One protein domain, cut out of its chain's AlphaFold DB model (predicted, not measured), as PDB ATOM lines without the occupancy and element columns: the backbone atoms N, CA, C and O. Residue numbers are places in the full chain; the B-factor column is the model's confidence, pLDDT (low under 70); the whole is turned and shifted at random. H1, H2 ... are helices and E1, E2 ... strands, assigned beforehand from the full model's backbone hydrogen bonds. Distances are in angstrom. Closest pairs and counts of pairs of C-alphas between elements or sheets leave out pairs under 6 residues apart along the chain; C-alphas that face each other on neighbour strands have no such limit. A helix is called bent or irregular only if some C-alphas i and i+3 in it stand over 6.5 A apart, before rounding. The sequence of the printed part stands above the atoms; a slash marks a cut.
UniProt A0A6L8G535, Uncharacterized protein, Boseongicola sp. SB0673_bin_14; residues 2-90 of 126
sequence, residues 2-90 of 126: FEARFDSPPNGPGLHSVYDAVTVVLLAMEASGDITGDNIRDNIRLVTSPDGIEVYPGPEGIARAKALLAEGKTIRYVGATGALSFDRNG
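Overview. This is residues 2 to 90 of the 126 residues of an uncharacterized protein of Boseongicola sp. SB0673_bin_14 (UniProt A0A6L8G535). A long helix, H2, runs through the middle, with H3 packed crosswise on its last part and a small ribbon of two strands, E1 and E2, beside it; H4 packs on the ribbon. Residues 3 to 9, which include H1, stick out as an arm. The printed part has 89 residues with four named helices and two named strands, in the order H1 H2 H3 E1 H4 E2, and is mostly helix. The sheet, E1 then E2, is parallel. The whole is compact, with a radius of gyration of the C-alphas of 13.4 A and spans of 38 by 29 by 25 A.

Arrangement. H1, residues 3 to 6, touches no helix. H2, residues 15 to 30, touches H3, residues 37 to 47, with its residues 24 to 29 alone, about perpendicular at 76 degrees; the closest C-alphas, of Ala 28 and Asn 43, are 4.8 A apart. E1, residues 53 to 55, and E2, residues 75 to 79, are parallel neighbours, with N 76 and O 53 2.9 A apart, within hydrogen-bond range. With H4, residues 59 to 70, they form a strand-helix-strand unit, two parallel neighbour strands with a helix between, whose crossover is right-handed. H2 and H4 touch at a shallow tilt of 31 degrees, the same way, closest at the C-alphas of Glu 30 and Lys 66, 7.0 A. The closest C-alphas of H3 and E2, of Val 47 and Ile 75, are 4.9 A apart. Every O i to N i+4 pair is within hydrogen-bond range in H2 and H4, against 5 of 7 in H3; H1 is too short for such a pair.

Along the chain. H1 begins at C-alpha 3, (217.073, 172.021, 130.036). H2 measures 22.7 A, H3 15.5 A, H4 16.6 A and E2 12.2 A, ending at C-alpha 79, (209.600, 184.524, 139.653). H3 is irregular, only just: C-alphas 42 and 45 are 6.6 A apart.

Size, cuts and confidence. The two farthest C-alphas, of Asp 7 and Arg 88, are 40.2 A apart. The printed part has no cut, and no link is long. Mean pLDDT of the printed part is 91.5; residue 13 is under 70.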
ATOM      1  N   PHE A   2     214.898 172.430 133.803       82.12
ATOM      2  CA  PHE A   2     214.149 172.359 132.539       82.12
ATOM      3  C   PHE A   2     215.006 171.821 131.382       82.12
ATOM      4  O   PHE A   2     214.686 170.778 130.825       82.12
ATOM      5  N   GLU A   3     216.147 172.455 131.099       85.75
ATOM      6  CA  GLU A   3     217.073 172.021 130.036       85.75
ATOM      7  C   GLU A   3     217.526 170.574 130.208       85.75
ATOM      8  O   GLU A   3     217.455 169.790 129.278       85.75
ATOM      9  N   ALA A   4     217.882 170.181 131.431       87.06
ATOM     10  CA  ALA A   4     218.259 168.802 131.737       87.06
ATOM     11  C   ALA A   4     217.141 167.771 131.469       87.06
ATOM     12  O   ALA A   4     217.422 166.579 131.394       87.06
ATOM     13  N   ARG A   5     215.873 168.200 131.391       87.19
ATOM     14  CA  ARG A   5     214.718 167.326 131.141       87.19
ATOM     15  C   ARG A   5     214.254 167.348 129.686       87.19
ATOM     16  O   ARG A   5     213.687 166.348 129.241       87.19
ATOM     17  N   PHE A   6     214.409 168.481 129.009       87.38
ATOM     18  CA  PHE A   6     213.834 168.747 127.688       87.38
ATOM     19  C   PHE A   6     214.885 169.015 126.602       87.38
ATOM     20  O   PHE A   6     214.507 169.276 125.465       87.38
ATOM     21  N   ASP A   7     216.175 168.962 126.944       89.06
ATOM     22  CA  ASP A   7     217.323 169.181 126.052       89.06
ATOM     23  C   ASP A   7     217.296 170.530 125.303       89.06
ATOM     24  O   ASP A   7     217.959 170.715 124.284       89.06
ATOM     25  N   SER A   8     216.545 171.508 125.821       83.31
ATOM     26  CA  SER A   8     216.491 172.881 125.318       83.31
ATOM     27  C   SER A   8     216.163 173.869 126.439       83.31
ATOM     28  O   SER A   8     215.480 173.491 127.401       83.31
ATOM     29  N   PRO A   9     216.563 175.150 126.316       80.12
ATOM     30  CA  PRO A   9     216.010 176.197 127.166       80.12
ATOM     31  C   PRO A   9     214.485 176.271 127.000       80.12
ATOM     32  O   PRO A   9     213.945 175.822 125.978       80.12
ATOM     33  N   PRO A  10     213.760 176.804 127.997       77.44
ATOM     34  CA  PRO A  10     212.339 177.084 127.850       77.44
ATOM     35  C   PRO A  10     212.132 178.114 126.731       77.44
ATOM     36  O   PRO A  10     212.491 179.279 126.873       77.44
ATOM     37  N   ASN A  11     211.537 177.669 125.623       73.69
ATOM     38  CA  ASN A  11     211.344 178.455 124.408       73.69
ATOM     39  C   ASN A  11     209.853 178.659 124.131       73.69
ATOM     40  O   ASN A  11     209.095 177.693 124.068       73.69
ATOM     41  N   GLY A  12     209.441 179.905 123.914       70.38
ATOM     42  CA  GLY A  12     208.073 180.247 123.529       70.38
ATOM     43  C   GLY A  12     207.405 181.250 124.472       70.38
ATOM     44  O   GLY A  12     207.774 181.363 125.647       70.38
ATOM     45  N   PRO A  13     206.423 182.007 123.958       69.06
ATOM     46  CA  PRO A  13     205.772 183.064 124.718       69.06
ATOM     47  C   PRO A  13     205.020 182.487 125.926       69.06
ATOM     48  O   PRO A  13     204.311 181.489 125.820       69.06
ATOM     49  N   GLY A  14     205.173 183.129 127.086       75.19
ATOM     50  CA  GLY A  14     204.382 182.847 128.286       75.19
ATOM     51  C   GLY A  14     204.805 181.642 129.133       75.19
ATOM     52  O   GLY A  14     204.241 181.469 130.209       75.19
ATOM     53  N   LEU A  15     205.803 180.836 128.741       83.19
ATOM     54  CA  LEU A  15     206.249 179.688 129.560       83.19
ATOM     55  C   LEU A  15     206.689 180.097 130.974       83.19
ATOM     56  O   LEU A  15     206.330 179.454 131.958       83.19
ATOM     57  N   HIS A  16     207.433 181.196 131.064       83.19
ATOM     58  CA  HIS A  16     207.866 181.809 132.318       83.19
ATOM     59  C   HIS A  16     206.658 182.282 133.145       83.19
ATOM     60  O   HIS A  16     206.568 181.974 134.329       83.19
ATOM     61  N   SER A  17     205.671 182.921 132.508       87.38
ATOM     62  CA  SER A  17     204.435 183.359 133.168       87.38
ATOM     63  C   SER A  17     203.604 182.197 133.716       87.38
ATOM     64  O   SER A  17     203.060 182.302 134.811       87.38
ATOM     65  N   VAL A  18     203.513 181.078 132.989       90.19
ATOM     66  CA  VAL A  18     202.782 179.886 133.451       90.19
ATOM     67  C   VAL A  18     203.477 179.254 134.654       90.19
ATOM     68  O   VAL A  18     202.807 178.896 135.623       90.19
ATOM     69  N   TYR A  19     204.808 179.140 134.619       91.62
ATOM     70  CA  TYR A  19     205.580 178.623 135.749       91.62
ATOM     71  C   TYR A  19     205.342 179.459 137.014       91.62
ATOM     72  O   TYR A  19     205.060 178.918 138.088       91.62
ATOM     73  N   ASP A  20     205.413 180.780 136.870       93.44
ATOM     74  CA  ASP A  20     205.215 181.713 137.969       93.44
ATOM     75  C   ASP A  20     203.781 181.652 138.508       93.44
ATOM     76  O   ASP A  20     203.587 181.557 139.719       93.44
ATOM     77  N   ALA A  21     202.776 181.616 137.627       93.94
ATOM     78  CA  ALA A  21     201.373 181.519 138.019       93.94
ATOM     79  C   ALA A  21     201.087 180.248 138.834       93.94
ATOM     80  O   ALA A  21     200.466 180.317 139.896       93.94
ATOM     81  N   VAL A  22     201.582 179.091 138.377       96.00
ATOM     82  CA  VAL A  22     201.433 177.826 139.113       96.00
ATOM     83  C   VAL A  22     202.150 177.898 140.458       96.00
ATOM     84  O   VAL A  22     201.599 177.469 141.470       96.00
ATOM     85  N   THR A  23     203.353 178.473 140.497       96.62
ATOM     86  CA  THR A  23     204.125 178.592 141.737       96.62
ATOM     87  C   THR A  23     203.421 179.481 142.763       96.62
ATOM     88  O   THR A  23     203.315 179.090 143.924       96.62
ATOM     89  N   VAL A  24     202.882 180.632 142.349       96.31
ATOM     90  CA  VAL A  24     202.104 181.522 143.228       96.31
ATOM     91  C   VAL A  24     200.891 180.802 143.805       96.31
ATOM     92  O   VAL A  24     200.670 180.865 145.012       96.31
ATOM     93  N   VAL A  25     200.130 180.080 142.975       97.00
ATOM     94  CA  VAL A  25     198.960 179.321 143.439       97.00
ATOM     95  C   VAL A  25     199.368 178.258 144.459       97.00
ATOM     96  O   VAL A  25     198.753 178.169 145.517       97.00
ATOM     97  N   LEU A  26     200.433 177.495 144.195       97.25
ATOM     98  CA  LEU A  26     200.920 176.465 145.118       97.25
ATOM     99  C   LEU A  26     201.401 177.050 146.453       97.25
ATOM    100  O   LEU A  26     201.114 176.483 147.503       97.25
ATOM    101  N   LEU A  27     202.099 178.188 146.435       97.69
ATOM    102  CA  LEU A  27     202.519 178.871 147.661       97.69
ATOM    103  C   LEU A  27     201.322 179.439 148.432       97.69
ATOM    104  O   LEU A  27     201.305 179.375 149.655       97.69
ATOM    105  N   ALA A  28     200.306 179.957 147.739       97.25
ATOM    106  CA  ALA A  28     199.077 180.429 148.374       97.25
ATOM    107  C   ALA A  28     198.275 179.276 149.003       97.25
ATOM    108  O   ALA A  28     197.690 179.449 150.070       97.25
ATOM    109  N   MET A  29     198.281 178.092 148.377       97.12
ATOM    110  CA  MET A  29     197.735 176.867 148.973       97.12
ATOM    111  C   MET A  29     198.522 176.461 150.224       97.12
ATOM    112  O   MET A  29     197.909 176.146 151.235       97.12
ATOM    113  N   GLU A  30     199.857 176.502 150.175       96.81
ATOM    114  CA  GLU A  30     200.731 176.184 151.317       96.81
ATOM    115  C   GLU A  30     200.538 177.154 152.493       96.81
ATOM    116  O   GLU A  30     200.567 176.740 153.647       96.81
ATOM    117  N   ALA A  31     200.322 178.440 152.209       95.81
ATOM    118  CA  ALA A  31     200.036 179.458 153.219       95.81
ATOM    119  C   ALA A  31     198.650 179.289 153.869       95.81
ATOM    120  O   ALA A  31     198.363 179.911 154.892       95.81
ATOM    121  N   SER A  32     197.778 178.470 153.276       94.75
ATOM    122  CA  SER A  32     196.395 178.338 153.700       94.75
ATOM    123  C   SER A  32     196.163 177.185 154.674       94.75
ATOM    124  O   SER A  32     196.690 176.088 154.514       94.75
ATOM    125  N   GLY A  33     195.285 177.410 155.655       88.88
ATOM    126  CA  GLY A  33     194.801 176.352 156.544       88.88
ATOM    127  C   GLY A  33     193.780 175.405 155.900       88.88
ATOM    128  O   GLY A  33     193.569 174.314 156.425       88.88
ATOM    129  N   ASP A  34     193.146 175.802 154.789       95.00
ATOM    130  CA  ASP A  34     192.214 174.963 154.022       95.00
ATOM    131  C   ASP A  34     192.217 175.346 152.534       95.00
ATOM    132  O   ASP A  34     192.213 176.525 152.174       95.00
ATOM    133  N   ILE A  35     192.188 174.354 151.649       95.62
ATOM    134  CA  ILE A  35     192.405 174.536 150.210       95.62
ATOM    135  C   ILE A  35     191.062 174.778 149.513       95.62
ATOM    136  O   ILE A  35     190.489 173.899 148.869       95.62
ATOM    137  N   THR A  36     190.567 176.009 149.629       97.44
ATOM    138  CA  THR A  36     189.379 176.501 148.915       97.44
ATOM    139  C   THR A  36     189.749 177.632 147.958       97.44
ATOM    140  O   THR A  36     190.773 178.294 148.129       97.44
ATOM    141  N   GLY A  37     188.914 177.888 146.945       95.94
ATOM    142  CA  GLY A  37     189.167 178.970 145.985       95.94
ATOM    143  C   GLY A  37     189.271 180.349 146.646       95.94
ATOM    144  O   GLY A  37     190.148 181.135 146.288       95.94
ATOM    145  N   ASP A  38     188.426 180.612 147.645       96.00
ATOM    146  CA  ASP A  38     188.449 181.860 148.410       96.00
ATOM    147  C   ASP A  38     189.738 181.999 149.217       96.00
ATOM    148  O   ASP A  38     190.418 183.021 149.131       96.00
ATOM    149  N   ASN A  39     190.135 180.939 149.918       95.62
ATOM    150  CA  ASN A  39     191.352 180.963 150.712       95.62
ATOM    151  C   ASN A  39     192.604 181.127 149.845       95.62
ATOM    152  O   ASN A  39     193.495 181.890 150.211       95.62
ATOM    153  N   ILE A  40     192.684 180.448 148.698       96.50
ATOM    154  CA  ILE A  40     193.816 180.597 147.772       96.50
ATOM    155  C   ILE A  40     193.899 182.048 147.298       96.50
ATOM    156  O   ILE A  40     194.964 182.654 147.408       96.50
ATOM    157  N   ARG A  41     192.784 182.630 146.830       94.19
ATOM    158  CA  ARG A  41     192.725 184.036 146.397       94.19
ATOM    159  C   ARG A  41     193.245 184.974 147.484       94.19
ATOM    160  O   ARG A  41     194.069 185.841 147.197       94.19
ATOM    161  N   ASP A  42     192.781 184.792 148.713       92.81
ATOM    162  CA  ASP A  42     193.108 185.688 149.820       92.81
ATOM    163  C   ASP A  42     194.584 185.543 150.254       92.81
ATOM    164  O   ASP A  42     195.211 186.521 150.669       92.81
ATOM    165  N   ASN A  43     195.184 184.360 150.063       95.50
ATOM    166  CA  ASN A  43     196.593 184.086 150.363       95.50
ATOM    167  C   ASN A  43     197.575 184.518 149.254       95.50
ATOM    168  O   ASN A  43     198.761 184.671 149.547       95.50
ATOM    169  N   ILE A  44     197.130 184.789 148.016       95.06
ATOM    170  CA  ILE A  44     198.023 185.276 146.937       95.06
ATOM    171  C   ILE A  44     198.808 186.518 147.390       95.06
ATOM    172  O   ILE A  44     200.022 186.589 147.212       95.06
ATOM    173  N   ARG A  45     198.146 187.470 148.062       90.38
ATOM    174  CA  ARG A  45     198.791 188.709 148.537       90.38
ATOM    175  C   ARG A  45     199.853 188.467 149.614       90.38
ATOM    176  O   ARG A  45     200.782 189.263 149.722       90.38
ATOM    177  N   LEU A  46     199.738 187.388 150.390       92.25
ATOM    178  CA  LEU A  46     200.733 187.025 151.405       92.25
ATOM    179  C   LEU A  46     202.005 186.443 150.784       92.25
ATOM    180  O   LEU A  46     203.080 186.558 151.374       92.25
ATOM    181  N   VAL A  47     201.891 185.834 149.601       96.06
ATOM    182  CA  VAL A  47     203.024 185.194 148.919       96.06
ATOM    183  C   VAL A  47     203.681 186.075 147.854       96.06
ATOM    184  O   VAL A  47     204.767 185.761 147.364       96.06
ATOM    185  N   THR A  48     203.058 187.206 147.527       94.38
ATOM    186  CA  THR A  48     203.578 188.219 146.595       94.38
ATOM    187  C   THR A  48     203.646 189.610 147.229       94.38
ATOM    188  O   THR A  48     203.469 190.620 146.547       94.38
ATOM    189  N   SER A  49     203.840 189.690 148.547       92.19
ATOM    190  CA  SER A  49     203.868 190.976 149.244       92.19
ATOM    191  C   SER A  49     205.133 191.766 148.885       92.19
ATOM    192  O   SER A  49     206.224 191.204 148.983       92.19
ATOM    193  N   PRO A  50     205.046 193.064 148.536       89.69
ATOM    194  CA  PRO A  50     206.224 193.896 148.272       89.69
ATOM    195  C   PRO A  50     207.219 193.962 149.440       89.69
ATOM    196  O   PRO A  50     208.425 194.018 149.196       89.69
ATOM    197  N   ASP A  51     206.712 193.889 150.676       91.81
ATOM    198  CA  ASP A  51     207.489 193.946 151.924       91.81
ATOM    199  C   ASP A  51     207.847 192.550 152.475       91.81
ATOM    200  O   ASP A  51     208.382 192.414 153.576       91.81
ATOM    201  N   GLY A  52     207.506 191.488 151.738       95.31
ATOM    202  CA  GLY A  52     207.786 190.110 152.124       95.31
ATOM    203  C   GLY A  52     209.255 189.721 151.943       95.31
ATOM    204  O   GLY A  52     210.013 190.346 151.201       95.31
ATOM    205  N   ILE A  53     209.660 188.630 152.596       97.69
ATOM    206  CA  ILE A  53     211.005 188.065 152.419       97.69
ATOM    207  C   ILE A  53     211.107 187.433 151.030       97.69
ATOM    208  O   ILE A  53     210.305 186.563 150.687       97.69
ATOM    209  N   GLU A  54     212.113 187.833 150.251       97.50
ATOM    210  CA  GLU A  54     212.296 187.305 148.901       97.50
ATOM    211  C   GLU A  54     212.604 185.806 148.884       97.50
ATOM    212  O   GLU A  54     213.481 185.299 149.598       97.50
ATOM    213  N   VAL A  55     211.885 185.112 148.006       97.94
ATOM    214  CA  VAL A  55     212.093 183.706 147.665       97.94
ATOM    215  C   VAL A  55     212.049 183.541 146.150       97.94
ATOM    216  O   VAL A  55     211.364 184.286 145.451       97.94
ATOM    217  N   TYR A  56     212.780 182.553 145.648       96.56
ATOM    218  CA  TYR A  56     213.061 182.396 144.220       96.56
ATOM    219  C   TYR A  56     212.555 181.045 143.691       96.56
ATOM    220  O   TYR A  56     212.210 180.162 144.483       96.56
ATOM    221  N   PRO A  57     212.498 180.846 142.363       93.62
ATOM    222  CA  PRO A  57     212.092 179.586 141.763       93.62
ATOM    223  C   PRO A  57     213.052 178.441 142.103       93.62
ATOM    224  O   PRO A  57     214.232 178.642 142.384       93.62
ATOM    225  N   GLY A  58     212.547 177.214 141.981       92.62
ATOM    226  CA  GLY A  58     213.332 175.993 142.133       92.62
ATOM    227  C   GLY A  58     213.301 175.399 143.547       92.62
ATOM    228  O   GLY A  58     212.793 176.021 144.480       92.62
ATOM    229  N   PRO A  59     213.820 174.170 143.721       93.88
ATOM    230  CA  PRO A  59     213.592 173.380 144.932       93.88
ATOM    231  C   PRO A  59     214.022 174.067 146.233       93.88
ATOM    232  O   PRO A  59     213.280 174.035 147.211       93.88
ATOM    233  N   GLU A  60     215.184 174.722 146.242       96.44
ATOM    234  CA  GLU A  60     215.715 175.405 147.430       96.44
ATOM    235  C   GLU A  60     214.882 176.632 147.813       96.44
ATOM    236  O   GLU A  60     214.546 176.823 148.983       96.44
ATOM    237  N   GLY A  61     214.499 177.443 146.823       96.81
ATOM    238  CA  GLY A  61     213.675 178.627 147.041       96.81
ATOM    239  C   GLY A  61     212.266 178.269 147.512       96.81
ATOM    240  O   GLY A  61     211.763 178.885 148.452       96.81
ATOM    241  N   ILE A  62     211.673 177.210 146.952       96.81
ATOM    242  CA  ILE A  62     210.385 176.683 147.416       96.81
ATOM    243  C   ILE A  62     210.503 176.111 148.830       96.81
ATOM    244  O   ILE A  62     209.671 176.430 149.672       96.81
ATOM    245  N   ALA A  63     211.545 175.337 149.146       98.00
ATOM    246  CA  ALA A  63     211.750 174.831 150.505       98.00
ATOM    247  C   ALA A  63     211.874 175.973 151.532       98.00
ATOM    248  O   ALA A  63     211.256 175.916 152.598       98.00
ATOM    249  N   ARG A  64     212.602 177.043 151.188       98.12
ATOM    250  CA  ARG A  64     212.692 178.257 152.011       98.12
ATOM    251  C   ARG A  64     211.332 178.936 152.176       98.12
ATOM    252  O   ARG A  64     210.995 179.326 153.289       98.12
ATOM    253  N   ALA A  65     210.558 179.062 151.099       98.06
ATOM    254  CA  ALA A  65     209.223 179.648 151.142       98.06
ATOM    255  C   ALA A  65     208.307 178.882 152.105       98.06
ATOM    256  O   ALA A  65     207.716 179.493 152.989       98.06
ATOM    257  N   LYS A  66     208.273 177.547 152.007       97.69
ATOM    258  CA  LYS A  66     207.495 176.690 152.913       97.69
ATOM    259  C   LYS A  66     207.872 176.900 154.381       97.69
ATOM    260  O   LYS A  66     206.992 177.044 155.221       97.69
ATOM    261  N   ALA A  67     209.169 176.956 154.692       98.06
ATOM    262  CA  ALA A  67     209.637 177.185 156.059       98.06
ATOM    263  C   ALA A  67     209.182 178.551 156.605       98.06
ATOM    264  O   ALA A  67     208.659 178.632 157.711       98.06
ATOM    265  N   LEU A  68     209.314 179.615 155.805       98.19
ATOM    266  CA  LEU A  68     208.877 180.959 156.191       98.19
ATOM    267  C   LEU A  68     207.359 181.035 156.406       98.19
ATOM    268  O   LEU A  68     206.912 181.635 157.383       98.19
ATOM    269  N   LEU A  69     206.577 180.403 155.529       96.50
ATOM    270  CA  LEU A  69     205.119 180.354 155.650       96.50
ATOM    271  C   LEU A  69     204.679 179.574 156.897       96.50
ATOM    272  O   LEU A  69     203.784 180.025 157.607       96.50
ATOM    273  N   ALA A  70     205.355 178.471 157.231       95.69
ATOM    274  CA  ALA A  70     205.102 177.716 158.461       95.69
ATOM    275  C   ALA A  70     205.388 178.529 159.741       95.69
ATOM    276  O   ALA A  70     204.766 178.300 160.775       95.69
ATOM    277  N   GLU A  71     206.300 179.504 159.674       96.06
ATOM    278  CA  GLU A  71     206.564 180.473 160.748       96.06
ATOM    279  C   GLU A  71     205.554 181.639 160.780       96.06
ATOM    280  O   GLU A  71     205.672 182.531 161.622       96.06
ATOM    281  N   GLY A  72     204.576 181.671 159.867       93.19
ATOM    282  CA  GLY A  72     203.600 182.757 159.740       93.19
ATOM    283  C   GLY A  72     204.171 184.034 159.116       93.19
ATOM    284  O   GLY A  72     203.611 185.114 159.306       93.19
ATOM    285  N   LYS A  73     205.301 183.943 158.404       95.56
ATOM    286  CA  LYS A  73     205.930 185.092 157.742       95.56
ATOM    287  C   LYS A  73     205.349 185.317 156.353       95.56
ATOM    288  O   LYS A  73     205.066 184.380 155.614       95.56
ATOM    289  N   THR A  74     205.282 186.582 155.968       95.44
ATOM    290  CA  THR A  74     204.939 187.011 154.612       95.44
ATOM    291  C   THR A  74     206.158 186.902 153.695       95.44
ATOM    292  O   THR A  74     207.279 187.249 154.088       95.44
ATOM    293  N   ILE A  75     205.953 186.456 152.457       97.50
ATOM    294  CA  ILE A  75     207.024 186.281 151.468       97.50
ATOM    295  C   ILE A  75     206.774 187.128 150.218       97.50
ATOM    296  O   ILE A  75     205.657 187.581 149.952       97.50
ATOM    297  N   ARG A  76     207.843 187.334 149.451       96.25
ATOM    298  CA  ARG A  76     207.822 187.944 148.126       96.25
ATOM    299  C   ARG A  76     208.386 186.950 147.125       96.25
ATOM    300  O   ARG A  76     209.602 186.818 146.996       96.25
ATOM    301  N   TYR A  77     207.520 186.220 146.435       96.44
ATOM    302  CA  TYR A  77     207.969 185.379 145.334       96.44
ATOM    303  C   TYR A  77     208.478 186.245 144.170       96.44
ATOM    304  O   TYR A  77     207.739 187.058 143.609       96.44
ATOM    305  N   VAL A  78     209.752 186.072 143.825       94.38
ATOM    306  CA  VAL A  78     210.407 186.712 142.681       94.38
ATOM    307  C   VAL A  78     210.608 185.638 141.621       94.38
ATOM    308  O   VAL A  78     211.531 184.837 141.718       94.38
ATOM    309  N   GLY A  79     209.685 185.577 140.660       91.56
ATOM    310  CA  GLY A  79     209.600 184.524 139.653       91.56
ATOM    311  C   GLY A  79     210.546 184.707 138.467       91.56
ATOM    312  O   GLY A  79     211.387 185.607 138.441       91.56
ATOM    313  N   ALA A  80     210.378 183.868 137.446       87.81
ATOM    314  CA  ALA A  80     211.096 183.987 136.177       87.81
ATOM    315  C   ALA A  80     210.742 185.280 135.417       87.81
ATOM    316  O   ALA A  80     211.558 185.796 134.661       87.81
ATOM    317  N   THR A  81     209.540 185.818 135.639       84.75
ATOM    318  CA  THR A  81     209.081 187.128 135.146       84.75
ATOM    319  C   THR A  81     209.539 188.300 136.028       84.75
ATOM    320  O   THR A  81     209.263 189.453 135.705       84.75
ATOM    321  N   GLY A  82     210.233 188.030 137.140       86.88
ATOM    322  CA  GLY A  82     210.562 189.007 138.176       86.88
ATOM    323  C   GLY A  82     209.561 189.014 139.334       86.88
ATOM    324  O   GLY A  82     208.770 188.090 139.527       86.88
ATOM    325  N   ALA A  83     209.631 190.056 140.164       86.94
ATOM    326  CA  ALA A  83     208.732 190.204 141.303       86.94
ATOM    327  C   ALA A  83     207.311 190.524 140.828       86.94
ATOM    328  O   ALA A  83     207.091 191.535 140.159       86.94
ATOM    329  N   LEU A  84     206.358 189.685 141.224       85.62
ATOM    330  CA  LEU A  84     204.949 189.858 140.895       85.62
ATOM    331  C   LEU A  84     204.270 190.776 141.909       85.62
ATOM    332  O   LEU A  84     204.473 190.630 143.116       85.62
ATOM    333  N   SER A  85     203.413 191.671 141.430       82.94
ATOM    334  CA  SER A  85     202.461 192.394 142.268       82.94
ATOM    335  C   SER A  85     201.064 192.338 141.660       82.94
ATOM    336  O   SER A  85     200.894 192.242 140.446       82.94
ATOM    337  N   PHE A  86     200.058 192.371 142.532       86.75
ATOM    338  CA  PHE A  86     198.649 192.352 142.159       86.75
ATOM    339  C   PHE A  86     198.004 193.642 142.639       86.75
ATOM    340  O   PHE A  86     198.109 193.995 143.822       86.75
ATOM    341  N   ASP A  87     197.326 194.340 141.737       82.69
ATOM    342  CA  ASP A  87     196.590 195.543 142.099       82.69
ATOM    343  C   ASP A  87     195.289 195.213 142.863       82.69
ATOM    344  O   ASP A  87     195.068 194.096 143.350       82.69
ATOM    345  N   ARG A  88     194.414 196.205 143.052       82.19
ATOM    346  CA  ARG A  88     193.139 196.000 143.753       82.19
ATOM    347  C   ARG A  88     192.176 195.084 142.985       82.19
ATOM    348  O   ARG A  88     191.386 194.397 143.629       82.19
ATOM    349  N   ASN A  89     192.252 195.071 141.659       85.50
ATOM    350  CA  ASN A  89     191.391 194.284 140.781       85.50
ATOM    351  C   ASN A  89     191.915 192.853 140.595       85.50
ATOM    352  O   ASN A  89     191.169 191.979 140.162       85.50
ATOM    353  N   GLY A  90     193.166 192.600 140.990       83.94
ATOM    354  CA  GLY A  90     193.843 191.323 140.781       83.94
ATOM    355  C   GLY A  90     194.636 191.285 139.477       83.94
ATOM    356  O   GLY A  90     195.089 190.209 139.087       83.94
TER     357      GLY A  90